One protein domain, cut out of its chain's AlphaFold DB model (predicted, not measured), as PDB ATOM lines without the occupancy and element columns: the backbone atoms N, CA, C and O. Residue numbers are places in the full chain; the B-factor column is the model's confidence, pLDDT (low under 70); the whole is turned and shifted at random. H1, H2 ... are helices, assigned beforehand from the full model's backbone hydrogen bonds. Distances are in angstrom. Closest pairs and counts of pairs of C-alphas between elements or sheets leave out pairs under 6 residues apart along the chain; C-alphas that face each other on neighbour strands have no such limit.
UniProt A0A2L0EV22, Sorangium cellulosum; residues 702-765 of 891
ATOM      1  N   ALA A 702      84.680 151.931 135.758       85.19
ATOM      2  CA  ALA A 702      84.247 150.725 135.053       85.19
ATOM      3  C   ALA A 702      83.457 151.047 133.768       85.19
ATOM      4  O   ALA A 702      83.627 150.362 132.756       85.19
ATOM      5  N   GLU A 703      82.650 152.115 133.765       79.56
ATOM      6  CA  GLU A 703      81.964 152.598 132.563       79.56
ATOM      7  C   GLU A 703      82.941 153.293 131.601       79.56
ATOM      8  O   GLU A 703      82.855 153.035 130.403       79.56
ATOM      9  N   SER A 704      83.922 154.067 132.088       87.19
ATOM     10  CA  SER A 704      84.995 154.653 131.260       87.19
ATOM     11  C   SER A 704      85.791 153.592 130.499       87.19
ATOM     12  O   SER A 704      85.963 153.697 129.284       87.19
ATOM     13  N   VAL A 705      86.239 152.545 131.200       88.62
ATOM     14  CA  VAL A 705      86.958 151.400 130.617       88.62
ATOM     15  C   VAL A 705      86.076 150.691 129.597       88.62
ATOM     16  O   VAL A 705      86.467 150.521 128.444       88.62
ATOM     17  N   SER A 706      84.843 150.353 129.986       83.94
ATOM     18  CA  SER A 706      83.890 149.678 129.102       83.94
ATOM     19  C   SER A 706      83.513 150.530 127.885       83.94
ATOM     20  O   SER A 706      83.198 149.989 126.828       83.94
ATOM     21  N   PHE A 707      83.488 151.858 128.006       81.69
ATOM     22  CA  PHE A 707      83.254 152.778 126.895       81.69
ATOM     23  C   PHE A 707      84.432 152.779 125.920       81.69
ATOM     24  O   PHE A 707      84.202 152.624 124.724       81.69
ATOM     25  N   LEU A 708      85.667 152.919 126.421       84.56
ATOM     26  CA  LEU A 708      86.872 152.931 125.588       84.56
ATOM     27  C   LEU A 708      86.995 151.623 124.800       84.56
ATOM     28  O   LEU A 708      86.952 151.674 123.577       84.56
ATOM     29  N   LEU A 709      87.012 150.468 125.477       87.06
ATOM     30  CA  LEU A 709      87.147 149.151 124.834       87.06
ATOM     31  C   LEU A 709      86.077 148.922 123.748       87.06
ATOM     32  O   LEU A 709      86.396 148.580 122.611       87.06
ATOM     33  N   ARG A 710      84.795 149.191 124.051       80.62
ATOM     34  CA  ARG A 710      83.696 149.022 123.077       80.62
ATOM     35  C   ARG A 710      83.713 150.037 121.931       80.62
ATOM     36  O   ARG A 710      83.100 149.760 120.905       80.62
ATOM     37  N   ARG A 711      84.337 151.209 122.101       76.56
ATOM     38  CA  ARG A 711      84.450 152.228 121.043       76.56
ATOM     39  C   ARG A 711      85.664 151.999 120.144       76.56
ATOM     40  O   ARG A 711      85.595 152.338 118.973       76.56
ATOM     41  N   THR A 712      86.748 151.443 120.674       83.19
ATOM     42  CA  THR A 712      87.993 151.232 119.924       83.19
ATOM     43  C   THR A 712      88.132 149.817 119.361       83.19
ATOM     44  O   THR A 712      88.979 149.596 118.506       83.19
ATOM     45  N   GLY A 713      87.325 148.858 119.832       83.38
ATOM     46  CA  GLY A 713      87.443 147.435 119.481       83.38
ATOM     47  C   GLY A 713      88.592 146.711 120.197       83.38
ATOM     48  O   GLY A 713      88.816 145.527 119.959       83.38
ATOM     49  N   GLU A 714      89.306 147.416 121.073       88.00
ATOM     50  CA  GLU A 714      90.476 146.923 121.799       88.00
ATOM     51  C   GLU A 714      90.114 146.035 122.991       88.00
ATOM     52  O   GLU A 714      89.037 146.150 123.580       88.00
ATOM     53  N   THR A 715      91.069 145.198 123.402       91.81
ATOM     54  CA  THR A 715      90.949 144.313 124.574       91.81
ATOM     55  C   THR A 715      91.852 144.704 125.751       91.81
ATOM     56  O   THR A 715      91.714 144.129 126.831       91.81
ATOM     57  N   ASP A 716      92.733 145.700 125.591       93.06
ATOM     58  CA  ASP A 716      93.652 146.164 126.642       93.06
ATOM     59  C   ASP A 716      92.930 146.981 127.732       93.06
ATOM     60  O   ASP A 716      92.853 148.217 127.711       93.06
ATOM     61  N   ALA A 717      92.379 146.262 128.711       93.56
ATOM     62  CA  ALA A 717      91.687 146.835 129.859       93.56
ATOM     63  C   ALA A 717      92.611 147.638 130.798       93.56
ATOM     64  O   ALA A 717      92.132 148.552 131.476       93.56
ATOM     65  N   GLU A 718      93.919 147.350 130.835       96.19
ATOM     66  CA  GLU A 718      94.869 148.085 131.678       96.19
ATOM     67  C   GLU A 718      95.187 149.457 131.078       96.19
ATOM     68  O   GLU A 718      95.074 150.472 131.776       96.19
ATOM     69  N   ALA A 719      95.481 149.526 129.775       93.81
ATOM     70  CA  ALA A 719      95.636 150.797 129.075       93.81
ATOM     71  C   ALA A 719      94.322 151.586 129.029       93.81
ATOM     72  O   ALA A 719      94.357 152.803 129.203       93.81
ATOM     73  N   ALA A 720      93.162 150.930 128.880       92.75
ATOM     74  CA  ALA A 720      91.861 151.594 128.994       92.75
ATOM     75  C   ALA A 720      91.646 152.221 130.384       92.75
ATOM     76  O   ALA A 720      91.203 153.367 130.473       92.75
ATOM     77  N   ASN A 721      91.987 151.519 131.472       95.56
ATOM     78  CA  ASN A 721      91.879 152.046 132.839       95.56
ATOM     79  C   ASN A 721      92.850 153.207 133.085       95.56
ATOM     80  O   ASN A 721      92.448 154.255 133.591       95.56
ATOM     81  N   ALA A 722      94.112 153.047 132.688       95.81
ATOM     82  CA  ALA A 722      95.117 154.093 132.827       95.81
ATOM     83  C   ALA A 722      94.781 155.331 131.975       95.81
ATOM     84  O   ALA A 722      94.993 156.457 132.422       95.81
ATOM     85  N   LEU A 723      94.206 155.154 130.781       93.94
ATOM     86  CA  LEU A 723      93.743 156.256 129.940       93.94
ATOM     87  C   LEU A 723      92.504 156.950 130.518       93.94
ATOM     88  O   LEU A 723      92.451 158.179 130.531       93.94
ATOM     89  N   ALA A 724      91.541 156.194 131.046       91.38
ATOM     90  CA  ALA A 724      90.387 156.758 131.742       91.38
ATOM     91  C   ALA A 724      90.801 157.647 132.931       91.38
ATOM     92  O   ALA A 724      90.219 158.715 133.137       91.38
ATOM     93  N   GLU A 725      91.857 157.258 133.652       92.50
ATOM     94  CA  GLU A 725      92.440 158.050 134.736       92.50
ATOM     95  C   GLU A 725      93.105 159.348 134.265       92.50
ATOM     96  O   GLU A 725      92.852 160.411 134.835       92.50
ATOM     97  N   GLU A 726      93.919 159.296 133.206       91.44
ATOM     98  CA  GLU A 726      94.544 160.498 132.633       91.44
ATOM     99  C   GLU A 726      93.497 161.496 132.110       91.44
ATOM    100  O   GLU A 726      93.671 162.711 132.237       91.44
ATOM    101  N   LEU A 727      92.381 160.983 131.580       88.75
ATOM    102  CA  LEU A 727      91.228 161.756 131.109       88.75
ATOM    103  C   LEU A 727      90.268 162.174 132.247       88.75
ATOM    104  O   LEU A 727      89.294 162.893 132.004       88.75
ATOM    105  N   GLY A 728      90.537 161.764 133.491       87.00
ATOM    106  CA  GLY A 728      89.742 162.102 134.676       87.00
ATOM    107  C   GLY A 728      88.274 161.680 134.573       87.00
ATOM    108  O   GLY A 728      87.403 162.441 135.007       87.00
ATOM    109  N   ASP A 729      88.017 160.536 133.926       84.44
ATOM    110  CA  ASP A 729      86.696 159.923 133.720       84.44
ATOM    111  C   ASP A 729      85.633 160.876 133.105       84.44
ATOM    112  O   ASP A 729      84.424 160.754 133.330       84.44
ATOM    113  N   LEU A 730      86.082 161.867 132.317       84.56
ATOM    114  CA  LEU A 730      85.231 162.883 131.691       84.56
ATOM    115  C   LEU A 730      84.640 162.373 130.356       84.56
ATOM    116  O   LEU A 730      85.404 162.172 129.408       84.56
ATOM    117  N   PRO A 731      83.303 162.251 130.202       79.44
ATOM    118  CA  PRO A 731      82.676 161.667 129.008       79.44
ATOM    119  C   PRO A 731      83.082 162.301 127.673       79.44
ATOM    120  O   PRO A 731      83.264 161.585 126.692       79.44
ATOM    121  N   LEU A 732      83.254 163.627 127.621       76.81
ATOM    122  CA  LEU A 732      83.721 164.306 126.409       76.81
ATOM    123  C   LEU A 732      85.169 163.935 126.048       76.81
ATOM    124  O   LEU A 732      85.463 163.683 124.884       76.81
ATOM    125  N   ALA A 733      86.056 163.856 127.042       81.06
ATOM    126  CA  ALA A 733      87.459 163.505 126.833       81.06
ATOM    127  C   ALA A 733      87.612 162.040 126.397       81.06
ATOM    128  O   ALA A 733      88.378 161.744 125.485       81.06
ATOM    129  N   LEU A 734      86.823 161.141 126.994       82.06
ATOM    130  CA  LEU A 734      86.739 159.732 126.607       82.06
ATOM    131  C   LEU A 734      86.202 159.571 125.177       82.06
ATOM    132  O   LEU A 734      86.749 158.786 124.408       82.06
ATOM    133  N   ALA A 735      85.176 160.337 124.791       75.25
ATOM    134  CA  ALA A 735      84.642 160.327 123.430       75.25
ATOM    135  C   ALA A 735      85.657 160.844 122.393       75.25
ATOM    136  O   ALA A 735      85.829 160.199 121.359       75.25
ATOM    137  N   GLN A 736      86.356 161.947 122.690       74.75
ATOM    138  CA  GLN A 736      87.405 162.530 121.842       74.75
ATOM    139  C   GLN A 736      88.618 161.589 121.704       74.75
ATOM    140  O   GLN A 736      89.125 161.403 120.599       74.75
ATOM    141  N   ALA A 737      89.045 160.937 122.791       82.50
ATOM    142  CA  ALA A 737      90.122 159.944 122.771       82.50
ATOM    143  C   ALA A 737      89.734 158.672 122.000       82.50
ATOM    144  O   ALA A 737      90.484 158.225 121.137       82.50
ATOM    145  N   GLY A 738      88.543 158.121 122.263       78.12
ATOM    146  CA  GLY A 738      88.029 156.947 121.557       78.12
ATOM    147  C   GLY A 738      87.841 157.197 120.060       78.12
ATOM    148  O   GLY A 738      88.213 156.345 119.264       78.12
ATOM    149  N   ALA A 739      87.344 158.380 119.673       69.75
ATOM    150  CA  ALA A 739      87.263 158.793 118.270       69.75
ATOM    151  C   ALA A 739      88.653 158.908 117.620       69.75
ATOM    152  O   ALA A 739      88.835 158.444 116.506       69.75
ATOM    153  N   TYR A 740      89.655 159.462 118.315       77.31
ATOM    154  CA  TYR A 740      91.013 159.557 117.768       77.31
ATOM    155  C   TYR A 740      91.643 158.174 117.552       77.31
ATOM    156  O   TYR A 740      92.341 157.960 116.565       77.31
ATOM    157  N   ILE A 741      91.423 157.235 118.475       82.69
ATOM    158  CA  ILE A 741      91.911 155.856 118.349       82.69
ATOM    159  C   ILE A 741      91.239 155.150 117.163       82.69
ATOM    160  O   ILE A 741      91.942 154.589 116.328       82.69
ATOM    161  N   GLU A 742      89.910 155.245 117.063       75.50
ATOM    162  CA  GLU A 742      89.088 154.715 115.961       75.50
ATOM    163  C   GLU A 742      89.529 155.287 114.595       75.50
ATOM    164  O   GLU A 742      89.795 154.530 113.667       75.50
ATOM    165  N   GLU A 743      89.707 156.609 114.498       73.56
ATOM    166  CA  GLU A 743      90.099 157.338 113.278       73.56
ATOM    167  C   GLU A 743      91.562 157.104 112.856       73.56
ATOM    168  O   GLU A 743      91.881 157.169 111.672       73.56
ATOM    169  N   THR A 744      92.472 156.832 113.802       79.00
ATOM    170  CA  THR A 744      93.910 156.644 113.505       79.00
ATOM    171  C   THR A 744      94.389 155.195 113.549       79.00
ATOM    172  O   THR A 744      95.569 154.950 113.292       79.00
ATOM    173  N   GLY A 745      93.522 154.238 113.904       80.38
ATOM    174  CA  GLY A 745      93.874 152.823 114.077       80.38
ATOM    175  C   GLY A 745      94.971 152.570 115.124       80.38
ATOM    176  O   GLY A 745      95.664 151.555 115.059       80.38
ATOM    177  N   ARG A 746      95.198 153.517 116.045       87.00
ATOM    178  CA  ARG A 746      96.346 153.522 116.966       87.00
ATOM    179  C   ARG A 746      96.016 152.793 118.272       87.00
ATOM    180  O   ARG A 746      95.100 153.247 118.954       87.00
ATOM    181  N   PRO A 747      96.810 151.797 118.707       92.62
ATOM    182  CA  PRO A 747      96.505 151.044 119.916       92.62
ATOM    183  C   PRO A 747      96.327 151.888 121.184       92.62
ATOM    184  O   PRO A 747      96.998 152.913 121.364       92.62
ATOM    185  N   LEU A 748      95.476 151.426 122.108       92.31
ATOM    186  CA  LEU A 748      95.168 152.126 123.370       92.31
ATOM    187  C   LEU A 748      96.430 152.547 124.146       92.31
ATOM    188  O   LEU A 748      96.545 153.697 124.581       92.31
ATOM    189  N   ALA A 749      97.400 151.637 124.279       94.25
ATOM    190  CA  ALA A 749      98.668 151.887 124.965       94.25
ATOM    191  C   ALA A 749      99.537 152.951 124.259       94.25
ATOM    192  O   ALA A 749     100.178 153.773 124.921       94.25
ATOM    193  N   GLU A 750      99.524 153.000 122.923       93.12
ATOM    194  CA  GLU A 750     100.218 154.036 122.153       93.12
ATOM    195  C   GLU A 750      99.544 155.405 122.277       93.12
ATOM    196  O   GLU A 750     100.232 156.421 122.405       93.12
ATOM    197  N   TYR A 751      98.208 155.454 122.260       92.75
ATOM    198  CA  TYR A 751      97.482 156.700 122.501       92.75
ATOM    199  C   TYR A 751      97.743 157.226 123.915       92.75
ATOM    200  O   TYR A 751      98.033 158.408 124.086       92.75
ATOM    201  N   LEU A 752      97.733 156.351 124.925       95.44
ATOM    202  CA  LEU A 752      98.089 156.687 126.304       95.44
ATOM    203  C   LEU A 752      99.518 157.248 126.413       95.44
ATOM    204  O   LEU A 752      99.742 158.260 127.085       95.44
ATOM    205  N   ALA A 753     100.486 156.642 125.720       94.38
ATOM    206  CA  ALA A 753     101.858 157.143 125.662       94.38
ATOM    207  C   ALA A 753     101.952 158.522 124.979       94.38
ATOM    208  O   ALA A 753     102.677 159.397 125.461       94.38
ATOM    209  N   LEU A 754     101.200 158.751 123.896       92.06
ATOM    210  CA  LEU A 754     101.128 160.043 123.208       92.06
ATOM    211  C   LEU A 754     100.443 161.117 124.074       92.06
ATOM    212  O   LEU A 754     100.933 162.246 124.153       92.06
ATOM    213  N   PHE A 755      99.360 160.762 124.769       91.88
ATOM    214  CA  PHE A 755      98.634 161.652 125.673       91.88
ATOM    215  C   PHE A 755      99.511 162.101 126.838       91.88
ATOM    216  O   PHE A 755      99.587 163.293 127.111       91.88
ATOM    217  N   ARG A 756     100.271 161.191 127.457       92.50
ATOM    218  CA  ARG A 756     101.241 161.541 128.511       92.50
ATOM    219  C   ARG A 756     102.340 162.498 128.032       92.50
ATOM    220  O   ARG A 756     102.812 163.317 128.816       92.50
ATOM    221  N   GLN A 757     102.727 162.437 126.757       90.81
ATOM    222  CA  GLN A 757     103.723 163.345 126.172       90.81
ATOM    223  C   GLN A 757     103.152 164.714 125.772       90.81
ATOM    224  O   GLN A 757     103.848 165.724 125.892       90.81
ATOM    225  N   ARG A 758     101.927 164.766 125.230       87.50
ATOM    226  CA  ARG A 758     101.353 165.969 124.595       87.50
ATOM    227  C   ARG A 758      99.854 166.153 124.904       87.50
ATOM    228  O   ARG A 758      99.067 166.306 123.969       87.50
ATOM    229  N   PRO A 759      99.429 166.188 126.182       87.38
ATOM    230  CA  PRO A 759      98.012 166.080 126.522       87.38
ATOM    231  C   PRO A 759      97.205 167.283 126.023       87.38
ATOM    232  O   PRO A 759      96.188 167.101 125.367       87.38
ATOM    233  N   ALA A 760      97.692 168.512 126.234       84.75
ATOM    234  CA  ALA A 760      97.010 169.723 125.765       84.75
ATOM    235  C   ALA A 760      96.786 169.716 124.241       84.75
ATOM    236  O   ALA A 760      95.675 169.962 123.791       84.75
ATOM    237  N   ALA A 761      97.791 169.307 123.459       82.50
ATOM    238  CA  ALA A 761      97.686 169.237 122.003       82.50
ATOM    239  C   ALA A 761      96.701 168.161 121.501       82.50
ATOM    240  O   ALA A 761      96.230 168.268 120.375       82.50
ATOM    241  N   LEU A 762      96.381 167.135 122.302       81.81
ATOM    242  CA  LEU A 762      95.311 166.179 121.984       81.81
ATOM    243  C   LEU A 762      93.934 166.656 122.463       81.81
ATOM    244  O   LEU A 762      92.950 166.394 121.782       81.81
ATOM    245  N   LEU A 763      93.859 167.384 123.585       78.94
ATOM    246  CA  LEU A 763      92.620 167.995 124.091       78.94
ATOM    247  C   LEU A 763      92.145 169.170 123.221       78.94
ATOM    248  O   LEU A 763      90.943 169.395 123.108       78.94
ATOM    249  N   GLU A 764      93.078 169.908 122.617       76.19
ATOM    250  CA  GLU A 764      92.829 171.034 121.706       76.19
ATOM    251  C   GLU A 764      92.525 170.575 120.272       76.19
ATOM    252  O   GLU A 764      91.829 171.280 119.544       76.19
ATOM    253  N   ARG A 765      93.007 169.393 119.862       68.19
ATOM    254  CA  ARG A 765      92.858 168.887 118.493       68.19
ATOM    255  C   ARG A 765      91.399 168.523 118.178       68.19
ATOM    256  O   ARG A 765      90.866 167.627 118.840       68.19
TER     257      ARG A 765
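AT A GLANCE: This is residues 702 to 765 of the 891 residues of a protein of Sorangium cellulosum (UniProt A0A2L0EV22). Two pairs of side-by-side helices are laid crosswise, H2 with H4 over H1 with H3, and short H5 folds back beyond H4 toward H3. The printed part has 64 residues, with five named helices, H1 to H5 in order, and no named strand: all helix. It is compact, with a radius of gyration of the C-alphas of 10.1 A and spans of 25 by 23 by 17 A.

HOW THE PARTS SIT: Start at H1, residues 702 to 712: it touches H2, residues 717 to 726, closest at C-alphas 705 and 720, 5.2 A, only just about perpendicular at 70.5 degrees. H1 touches H3, residues 731 to 744, closest at C-alphas 712 and 742, 5.4 A, at a shallow tilt of 25 degrees, the same way. H2 touches H4, residues 748 to 757, closest at C-alphas 719 and 749, 5.2 A, at a shallow tilt of 26 degrees, the same way. H5, residues 759 to 764, is close but not clearly touching H3, closest at C-alphas 733 and 763, 7.4 A. Every O i to N i+4 pair in H1 to H5 is within hydrogen-bond range.

IN THESE COORDINATES: Find C-alpha 702 at (84.247, 150.725, 135.053); H1 runs 15.6 A, H3 19.8 A. H5 ends at C-alpha 764, (92.829, 171.034, 121.706).

THE WHOLE: The printed part has no cut, and its four links are tight. Residues 739 and 765 have pLDDT under 70.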